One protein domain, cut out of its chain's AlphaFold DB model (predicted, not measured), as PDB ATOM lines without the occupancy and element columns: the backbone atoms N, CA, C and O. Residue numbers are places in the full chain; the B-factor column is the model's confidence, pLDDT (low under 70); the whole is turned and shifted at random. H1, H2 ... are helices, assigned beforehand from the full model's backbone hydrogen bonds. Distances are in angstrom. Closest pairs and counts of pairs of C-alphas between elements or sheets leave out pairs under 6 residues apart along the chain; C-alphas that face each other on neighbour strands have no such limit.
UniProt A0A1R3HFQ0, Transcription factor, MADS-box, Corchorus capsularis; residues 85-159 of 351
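AT A GLANCE: This is residues 85 to 159 of the 351 residues of the protein "Transcription factor, MADS-box" of Corchorus capsularis (UniProt A0A1R3HFQ0). Two long helices, H1 then H2, stand at about a right angle as a rough L: residues 134 to 141 of H2 pack on residues 109 to 116 of H1, which goes on past this contact to residue 121, and residues 85 to 108 and 142 to 159 stick out free as two long arms. The printed part has 75 residues, all helix in class, with no named strand. It is extended, with a radius of gyration of the C-alphas of 18.0 A, and only just flat, spanning 57 by 39 by 18 A.

IN THESE COORDINATES: Find C-alpha 86 at (189.513, 212.076, 114.280); from there H1, residues 86 to 121, runs 52.2 A. Past the link, H2, residues 132 to 157, runs 37.5 A to C-alpha 157 at (174.708, 169.789, 102.587).

HOW THE PARTS SIT: Look at residues 109 to 116 of H1, which alone touch H2, with its residues 134 to 141 alone. The closest C-alphas, of Met 113 and Leu 138, are 6.2 A apart. The lines are about perpendicular, at 77 degrees. In H1 and H2 every O i to N i+4 pair is within hydrogen-bond range.

THE WHOLE: The C-alphas farthest apart, of Asn 85 and Gly 124, are 57.3 A apart. The printed part has no cut, and the H1 to H2 link is short. Residue 159 alone is under pLDDT 70.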
ATOM      1  N   ASN A  85     185.207 210.686 116.117       89.88
ATOM      2  CA  ASN A  85     186.325 211.592 116.314       89.88
ATOM      3  C   ASN A  85     187.437 211.296 115.296       89.88
ATOM      4  O   ASN A  85     187.392 210.321 114.535       89.88
ATOM      5  N   GLN A  86     188.427 212.185 115.247       88.06
ATOM      6  CA  GLN A  86     189.513 212.076 114.280       88.06
ATOM      7  C   GLN A  86     190.368 210.828 114.515       88.06
ATOM      8  O   GLN A  86     190.775 210.194 113.545       88.06
ATOM      9  N   GLU A  87     190.601 210.437 115.768       89.38
ATOM     10  CA  GLU A  87     191.373 209.238 116.090       89.38
ATOM     11  C   GLU A  87     190.662 207.973 115.595       89.38
ATOM     12  O   GLU A  87     191.246 207.189 114.846       89.38
ATOM     13  N   THR A  88     189.378 207.808 115.931       90.38
ATOM     14  CA  THR A  88     188.567 206.663 115.500       90.38
ATOM     15  C   THR A  88     188.487 206.589 113.980       90.38
ATOM     16  O   THR A  88     188.637 205.513 113.407       90.38
ATOM     17  N   TYR A  89     188.345 207.739 113.310       90.19
ATOM     18  CA  TYR A  89     188.342 207.803 111.851       90.19
ATOM     19  C   TYR A  89     189.668 207.357 111.241       90.19
ATOM     20  O   TYR A  89     189.692 206.571 110.294       90.19
ATOM     21  N   LEU A  90     190.780 207.889 111.750       91.19
ATOM     22  CA  LEU A  90     192.103 207.569 111.229       91.19
ATOM     23  C   LEU A  90     192.442 206.102 111.476       91.19
ATOM     24  O   LEU A  90     192.970 205.459 110.572       91.19
ATOM     25  N   ARG A  91     192.068 205.552 112.635       92.19
ATOM     26  CA  ARG A  91     192.218 204.128 112.949       92.19
ATOM     27  C   ARG A  91     191.423 203.253 111.979       92.19
ATOM     28  O   ARG A  91     191.975 202.321 111.406       92.19
ATOM     29  N   GLU A  92     190.164 203.596 111.708       91.69
ATOM     30  CA  GLU A  92     189.339 202.884 110.724       91.69
ATOM     31  C   GLU A  92     189.952 202.946 109.312       91.69
ATOM     32  O   GLU A  92     190.020 201.944 108.598       91.69
ATOM     33  N   ARG A  93     190.440 204.123 108.899       90.69
ATOM     34  CA  ARG A  93     191.104 204.308 107.600       90.69
ATOM     35  C   ARG A  93     192.409 203.531 107.496       90.69
ATOM     36  O   ARG A  93     192.681 202.969 106.436       90.69
ATOM     37  N   PHE A  94     193.191 203.506 108.567       92.94
ATOM     38  CA  PHE A  94     194.424 202.739 108.651       92.94
ATOM     39  C   PHE A  94     194.140 201.245 108.497       92.94
ATOM     40  O   PHE A  94     194.708 200.620 107.606       92.94
ATOM     41  N   ASN A  95     193.183 200.710 109.261       95.62
ATOM     42  CA  ASN A  95     192.781 199.305 109.181       95.62
ATOM     43  C   ASN A  95     192.318 198.936 107.767       95.62
ATOM     44  O   ASN A  95     192.805 197.970 107.187       95.62
ATOM     45  N   LYS A  96     191.472 199.769 107.146       94.44
ATOM     46  CA  LYS A  96     191.057 199.582 105.745       94.44
ATOM     47  C   LYS A  96     192.246 199.562 104.788       94.44
ATOM     48  O   LYS A  96     192.273 198.758 103.864       94.44
ATOM     49  N   SER A  97     193.228 200.441 104.974       93.56
ATOM     50  CA  SER A  97     194.439 200.441 104.147       93.56
ATOM     51  C   SER A  97     195.268 199.172 104.358       93.56
ATOM     52  O   SER A  97     195.759 198.600 103.388       93.56
ATOM     53  N   GLN A  98     195.398 198.711 105.602       95.88
ATOM     54  CA  GLN A  98     196.107 197.482 105.949       95.88
ATOM     55  C   GLN A  98     195.432 196.250 105.330       95.88
ATOM     56  O   GLN A  98     196.104 195.416 104.730       95.88
ATOM     57  N   GLU A  99     194.102 196.170 105.377       97.00
ATOM     58  CA  GLU A  99     193.325 195.118 104.711       97.00
ATOM     59  C   GLU A  99     193.567 195.094 103.195       97.00
ATOM     60  O   GLU A  99     193.713 194.022 102.607       97.00
ATOM     61  N   GLN A 100     193.650 196.263 102.548       95.56
ATOM     62  CA  GLN A 100     193.960 196.335 101.115       95.56
ATOM     63  C   GLN A 100     195.369 195.827 100.810       95.56
ATOM     64  O   GLN A 100     195.554 195.121  99.820       95.56
ATOM     65  N   VAL A 101     196.346 196.140 101.665       97.25
ATOM     66  CA  VAL A 101     197.719 195.632 101.541       97.25
ATOM     67  C   VAL A 101     197.733 194.108 101.659       97.25
ATOM     68  O   VAL A 101     198.245 193.436 100.767       97.25
ATOM     69  N   VAL A 102     197.084 193.542 102.681       96.62
ATOM     70  CA  VAL A 102     196.965 192.082 102.854       96.62
ATOM     71  C   VAL A 102     196.280 191.432 101.648       96.62
ATOM     72  O   VAL A 102     196.755 190.423 101.124       96.62
ATOM     73  N   LYS A 103     195.190 192.028 101.153       96.38
ATOM     74  CA  LYS A 103     194.479 191.544  99.963       96.38
ATOM     75  C   LYS A 103     195.360 191.586  98.718       96.38
ATOM     76  O   LYS A 103     195.296 190.668  97.904       96.38
ATOM     77  N   CYS A 104     196.170 192.631  98.561       96.62
ATOM     78  CA  CYS A 104     197.101 192.749  97.448       96.62
ATOM     79  C   CYS A 104     198.211 191.695  97.532       96.62
ATOM     80  O   CYS A 104     198.436 190.993  96.553       96.62
ATOM     81  N   HIS A 105     198.829 191.502  98.703       95.44
ATOM     82  CA  HIS A 105     199.824 190.444  98.904       95.44
ATOM     83  C   HIS A 105     199.255 189.054  98.615       95.44
ATOM     84  O   HIS A 105     199.899 188.260  97.937       95.44
ATOM     85  N   LYS A 106     198.026 188.769  99.061       94.44
ATOM     86  CA  LYS A 106     197.360 187.493  98.768       94.44
ATOM     87  C   LYS A 106     197.150 187.282  97.264       94.44
ATOM     88  O   LYS A 106     197.338 186.169  96.780       94.44
ATOM     89  N   LYS A 107     196.770 188.332  96.526       95.25
ATOM     90  CA  LYS A 107     196.621 188.272  95.063       95.25
ATOM     91  C   LYS A 107     197.953 188.029  94.361       95.25
ATOM     92  O   LYS A 107     198.001 187.180  93.482       95.25
ATOM     93  N   ASN A 108     199.009 188.728  94.776       96.44
ATOM     94  CA  ASN A 108     200.343 188.549  94.203       96.44
ATOM     95  C   ASN A 108     200.851 187.130  94.452       96.44
ATOM     96  O   ASN A 108     201.191 186.444  93.499       96.44
ATOM     97  N   ARG A 109     200.773 186.645  95.699       94.75
ATOM     98  CA  ARG A 109     201.165 185.272  96.041       94.75
ATOM     99  C   ARG A 109     200.384 184.240  95.230       94.75
ATOM    100  O   ARG A 109     200.958 183.257  94.788       94.75
ATOM    101  N   LYS A 110     199.083 184.453  95.014       94.88
ATOM    102  CA  LYS A 110     198.290 183.570  94.152       94.88
ATOM    103  C   LYS A 110     198.797 183.590  92.706       94.88
ATOM    104  O   LYS A 110     199.036 182.523  92.169       94.88
ATOM    105  N   ALA A 111     199.017 184.766  92.120       95.94
ATOM    106  CA  ALA A 111     199.525 184.883  90.753       95.94
ATOM    107  C   ALA A 111     200.926 184.263  90.582       95.94
ATOM    108  O   ALA A 111     201.185 183.596  89.586       95.94
ATOM    109  N   GLU A 112     201.811 184.437  91.568       95.88
ATOM    110  CA  GLU A 112     203.133 183.801  91.606       95.88
ATOM    111  C   GLU A 112     203.019 182.274  91.626       95.88
ATOM    112  O   GLU A 112     203.711 181.588  90.880       95.88
ATOM    113  N   MET A 113     202.123 181.734  92.456       96.19
ATOM    114  CA  MET A 113     201.910 180.291  92.546       96.19
ATOM    115  C   MET A 113     201.193 179.731  91.313       96.19
ATOM    116  O   MET A 113     201.551 178.651  90.863       96.19
ATOM    117  N   ASP A 114     200.251 180.465  90.718       95.00
ATOM    118  CA  ASP A 114     199.599 180.080  89.460       95.00
ATOM    119  C   ASP A 114     200.647 180.013  88.328       95.00
ATOM    120  O   ASP A 114     200.669 179.067  87.540       95.00
ATOM    121  N   HIS A 115     201.579 180.973  88.288       95.44
ATOM    122  CA  HIS A 115     202.707 180.947  87.357       95.44
ATOM    123  C   HIS A 115     203.646 179.764  87.618       95.44
ATOM    124  O   HIS A 115     204.055 179.081  86.680       95.44
ATOM    125  N   LEU A 116     203.965 179.490  88.883       95.38
ATOM    126  CA  LEU A 116     204.808 178.362  89.262       95.38
ATOM    127  C   LEU A 116     204.176 177.017  88.876       95.38
ATOM    128  O   LEU A 116     204.860 176.151  88.339       95.38
ATOM    129  N   MET A 117     202.870 176.860  89.090       94.12
ATOM    130  CA  MET A 117     202.121 175.685  88.647       94.12
ATOM    131  C   MET A 117     202.246 175.508  87.132       94.12
ATOM    132  O   MET A 117     202.582 174.422  86.672       94.12
ATOM    133  N   HIS A 118     202.091 176.577  86.348       94.19
ATOM    134  CA  HIS A 118     202.311 176.513  84.902       94.19
ATOM    135  C   HIS A 118     203.747 176.079  84.546       94.19
ATOM    136  O   HIS A 118     203.939 175.291  83.623       94.19
ATOM    137  N   GLN A 119     204.771 176.542  85.270       94.31
ATOM    138  CA  GLN A 119     206.147 176.081  85.041       94.31
ATOM    139  C   GLN A 119     206.318 174.581  85.316       94.31
ATOM    140  O   GLN A 119     207.000 173.896  84.558       94.31
ATOM    141  N   ILE A 120     205.704 174.068  86.383       94.19
ATOM    142  CA  ILE A 120     205.801 172.653  86.760       94.19
ATOM    143  C   ILE A 120     205.061 171.779  85.740       94.19
ATOM    144  O   ILE A 120     205.649 170.850  85.193       94.19
ATOM    145  N   PHE A 121     203.797 172.096  85.443       91.56
ATOM    146  CA  PHE A 121     202.933 171.239  84.625       91.56
ATOM    147  C   PHE A 121     203.144 171.403  83.119       91.56
ATOM    148  O   PHE A 121     203.112 170.411  82.395       91.56
ATOM    149  N   ASN A 122     203.386 172.625  82.637       92.31
ATOM    150  CA  ASN A 122     203.435 172.896  81.196       92.31
ATOM    151  C   ASN A 122     204.869 172.996  80.672       92.31
ATOM    152  O   ASN A 122     205.117 172.688  79.510       92.31
ATOM    153  N   LEU A 123     205.809 173.448  81.509       89.81
ATOM    154  CA  LEU A 123     207.215 173.627  81.125       89.81
ATOM    155  C   LEU A 123     208.134 172.545  81.713       89.81
ATOM    156  O   LEU A 123     209.336 172.570  81.462       89.81
ATOM    157  N   GLY A 124     207.581 171.599  82.482       90.31
ATOM    158  CA  GLY A 124     208.306 170.442  83.005       90.31
ATOM    159  C   GLY A 124     209.354 170.778  84.065       90.31
ATOM    160  O   GLY A 124     210.317 170.028  84.223       90.31
ATOM    161  N   ARG A 125     209.212 171.901  84.787       92.50
ATOM    162  CA  ARG A 125     210.142 172.242  85.871       92.50
ATOM    163  C   ARG A 125     210.077 171.157  86.962       92.50
ATOM    164  O   ARG A 125     208.999 170.938  87.519       92.50
ATOM    165  N   PRO A 126     211.204 170.511  87.319       90.88
ATOM    166  CA  PRO A 126     211.201 169.450  88.318       90.88
ATOM    167  C   PRO A 126     210.878 170.008  89.705       90.88
ATOM    168  O   PRO A 126     211.419 171.039  90.115       90.88
ATOM    169  N   ILE A 127     210.026 169.299  90.445       88.06
ATOM    170  CA  ILE A 127     209.564 169.692  91.787       88.06
ATOM    171  C   ILE A 127     210.733 169.765  92.783       88.06
ATOM    172  O   ILE A 127     210.760 170.638  93.645       88.06
ATOM    173  N   ASP A 128     211.752 168.926  92.606       90.00
ATOM    174  CA  ASP A 128     212.943 168.909  93.467       90.00
ATOM    175  C   ASP A 128     213.794 170.188  93.345       90.00
ATOM    176  O   ASP A 128     214.627 170.470  94.203       90.00
ATOM    177  N   SER A 129     213.580 170.990  92.292       91.69
ATOM    178  CA  SER A 129     214.274 172.270  92.071       91.69
ATOM    179  C   SER A 129     213.590 173.474  92.726       91.69
ATOM    180  O   SER A 129     214.013 174.618  92.527       91.69
ATOM    181  N   LEU A 130     212.487 173.256  93.442       93.19
ATOM    182  CA  LEU A 130     211.739 174.330  94.079       93.19
ATOM    183  C   LEU A 130     212.455 174.821  95.338       93.19
ATOM    184  O   LEU A 130     212.904 174.050  96.183       93.19
ATOM    185  N   SER A 131     212.504 176.137  95.503       94.88
ATOM    186  CA  SER A 131     212.946 176.754  96.750       94.88
ATOM    187  C   SER A 131     211.948 176.487  97.883       94.88
ATOM    188  O   SER A 131     210.749 176.288  97.664       94.88
ATOM    189  N   MET A 132     212.415 176.576  99.131       94.25
ATOM    190  CA  MET A 132     211.544 176.465 100.311       94.25
ATOM    191  C   MET A 132     210.377 177.462 100.282       94.25
ATOM    192  O   MET A 132     209.259 177.119 100.665       94.25
ATOM    193  N   SER A 133     210.609 178.683  99.795       92.94
ATOM    194  CA  SER A 133     209.561 179.694  99.622       92.94
ATOM    195  C   SER A 133     208.499 179.267  98.611       92.94
ATOM    196  O   SER A 133     207.312 179.396  98.901       92.94
ATOM    197  N   GLU A 134     208.903 178.705  97.473       94.31
ATOM    198  CA  GLU A 134     207.998 178.212  96.428       94.31
ATOM    199  C   GLU A 134     207.180 177.016  96.919       94.31
ATOM    200  O   GLU A 134     205.953 177.033  96.829       94.31
ATOM    201  N   MET A 135     207.831 176.035  97.550       94.06
ATOM    202  CA  MET A 135     207.146 174.888  98.155       94.06
ATOM    203  C   MET A 135     206.142 175.326  99.230       94.06
ATOM    204  O   MET A 135     204.996 174.876  99.237       94.06
ATOM    205  N   SER A 136     206.522 176.265 100.105       94.88
ATOM    206  CA  SER A 136     205.608 176.820 101.116       94.88
ATOM    207  C   SER A 136     204.438 177.595 100.494       94.88
ATOM    208  O   SER A 136     203.338 177.653 101.050       94.88
ATOM    209  N   GLY A 137     204.660 178.215  99.335       95.12
ATOM    210  CA  GLY A 137     203.643 178.888  98.542       95.12
ATOM    211  C   GLY A 137     202.625 177.914  97.956       95.12
ATOM    212  O   GLY A 137     201.425 178.139  98.119       95.12
ATOM    213  N   LEU A 138     203.093 176.812  97.364       94.81
ATOM    214  CA  LEU A 138     202.242 175.751  96.821       94.81
ATOM    215  C   LEU A 138     201.441 175.052  97.922       94.81
ATOM    216  O   LEU A 138     200.236 174.863  97.772       94.81
ATOM    217  N   ALA A 139     202.068 174.754  99.063       95.19
ATOM    218  CA  ALA A 139     201.376 174.188 100.221       95.19
ATOM    219  C   ALA A 139     200.247 175.110 100.718       95.19
ATOM    220  O   ALA A 139     199.131 174.657 100.976       95.19
ATOM    221  N   TRP A 140     200.505 176.421 100.793       96.25
ATOM    222  CA  TRP A 140     199.480 177.409 101.132       96.25
ATOM    223  C   TRP A 140     198.346 177.460 100.099       96.25
ATOM    224  O   TRP A 140     197.176 177.531 100.474       96.25
ATOM    225  N   MET A 141     198.668 177.415  98.804       94.94
ATOM    226  CA  MET A 141     197.668 177.395  97.736       94.94
ATOM    227  C   MET A 141     196.788 176.140  97.810       94.94
ATOM    228  O   MET A 141     195.566 176.252  97.703       94.94
ATOM    229  N   ALA A 142     197.387 174.968  98.034       94.56
ATOM    230  CA  ALA A 142     196.663 173.715  98.205       94.56
ATOM    231  C   ALA A 142     195.720 173.771  99.419       94.56
ATOM    232  O   ALA A 142     194.553 173.397  99.308       94.56
ATOM    233  N   ASP A 143     196.180 174.310 100.551       96.19
ATOM    234  CA  ASP A 143     195.349 174.511 101.744       96.19
ATOM    235  C   ASP A 143     194.161 175.453 101.483       96.19
ATOM    236  O   ASP A 143     193.026 175.161 101.867       96.19
ATOM    237  N   GLU A 144     194.371 176.551 100.751       93.69
ATOM    238  CA  GLU A 144     193.279 177.446 100.355       93.69
ATOM    239  C   GLU A 144     192.250 176.758  99.446       93.69
ATOM    240  O   GLU A 144     191.045 176.958  99.635       93.69
ATOM    241  N   GLN A 145     192.692 175.919  98.506       92.88
ATOM    242  CA  GLN A 145     191.784 175.158  97.643       92.88
ATOM    243  C   GLN A 145     191.025 174.080  98.422       92.88
ATOM    244  O   GLN A 145     189.806 173.969  98.287       92.88
ATOM    245  N   MET A 146     191.693 173.355  99.320       96.69
ATOM    246  CA  MET A 146     191.036 172.395 100.212       96.69
ATOM    247  C   MET A 146     189.963 173.068 101.072       96.69
ATOM    248  O   MET A 146     188.859 172.541 101.214       96.69
ATOM    249  N   LYS A 147     190.238 174.261 101.617       96.25
ATOM    250  CA  LYS A 147     189.237 175.049 102.354       96.25
ATOM    251  C   LYS A 147     188.064 175.464 101.469       96.25
ATOM    252  O   LYS A 147     186.926 175.439 101.937       96.25
ATOM    253  N   ALA A 148     188.315 175.862 100.222       94.19
ATOM    254  CA  ALA A 148     187.260 176.231  99.281       94.19
ATOM    255  C   ALA A 148     186.343 175.039  98.960       94.19
ATOM    256  O   ALA A 148     185.121 175.185  98.997       94.19
ATOM    257  N   ILE A 149     186.925 173.857  98.738       96.56
ATOM    258  CA  ILE A 149     186.190 172.609  98.506       96.56
ATOM    259  C   ILE A 149     185.331 172.256  99.726       96.56
ATOM    260  O   ILE A 149     184.132 172.037  99.575       96.56
ATOM    261  N   ARG A 150     185.893 172.286 100.944       96.25
ATOM    262  CA  ARG A 150     185.133 172.014 102.184       96.25
ATOM    263  C   ARG A 150     183.936 172.949 102.343       96.25
ATOM    264  O   ARG A 150     182.821 172.482 102.532       96.25
ATOM    265  N   LYS A 151     184.136 174.258 102.149       95.75
ATOM    266  CA  LYS A 151     183.036 175.239 102.184       95.75
ATOM    267  C   LYS A 151     181.952 174.943 101.151       95.75
ATOM    268  O   LYS A 151     180.777 175.190 101.409       95.75
ATOM    269  N   ARG A 152     182.334 174.454  99.967       95.44
ATOM    270  CA  ARG A 152     181.377 174.090  98.922       95.44
ATOM    271  C   ARG A 152     180.574 172.849  99.302       95.44
ATOM    272  O   ARG A 152     179.368 172.852  99.081       95.44
ATOM    273  N   ILE A 153     181.218 171.844  99.892       96.19
ATOM    274  CA  ILE A 153     180.553 170.650 100.428       96.19
ATOM    275  C   ILE A 153     179.534 171.054 101.504       96.19
ATOM    276  O   ILE A 153     178.366 170.690 101.400       96.19
ATOM    277  N   ASP A 154     179.937 171.886 102.469       95.06
ATOM    278  CA  ASP A 154     179.053 172.351 103.547       95.06
ATOM    279  C   ASP A 154     177.834 173.113 103.007       95.06
ATOM    280  O   ASP A 154     176.708 172.887 103.449       95.06
ATOM    281  N   TYR A 155     178.040 173.985 102.013       93.69
ATOM    282  CA  TYR A 155     176.955 174.709 101.349       93.69
ATOM    283  C   TYR A 155     175.944 173.762 100.688       93.69
ATOM    284  O   TYR A 155     174.739 173.985 100.783       93.69
ATOM    285  N   LEU A 156     176.421 172.708 100.021       93.00
ATOM    286  CA  LEU A 156     175.554 171.732  99.359       93.00
ATOM    287  C   LEU A 156     174.777 170.878 100.373       93.00
ATOM    288  O   LEU A 156     173.604 170.601 100.145       93.00
ATOM    289  N   HIS A 157     175.383 170.524 101.510       84.50
ATOM    290  CA  HIS A 157     174.708 169.789 102.587       84.50
ATOM    291  C   HIS A 157     173.674 170.628 103.360       84.50
ATOM    292  O   HIS A 157     172.713 170.075 103.886       84.50
ATOM    293  N   GLN A 158     173.842 171.954 103.434       77.69
ATOM    294  CA  GLN A 158     172.899 172.864 104.102       77.69
ATOM    295  C   GLN A 158     171.687 173.250 103.239       77.69
ATOM    296  O   GLN A 158     170.800 173.943 103.732       77.69
ATOM    297  N   SER A 159     171.619 172.813 101.977       52.50
ATOM    298  CA  SER A 159     170.417 172.928 101.150       52.50
ATOM    299  C   SER A 159     169.501 171.734 101.438       52.50
ATOM    300  O   SER A 159     169.793 170.637 100.955       52.50
TER     301      SER A 159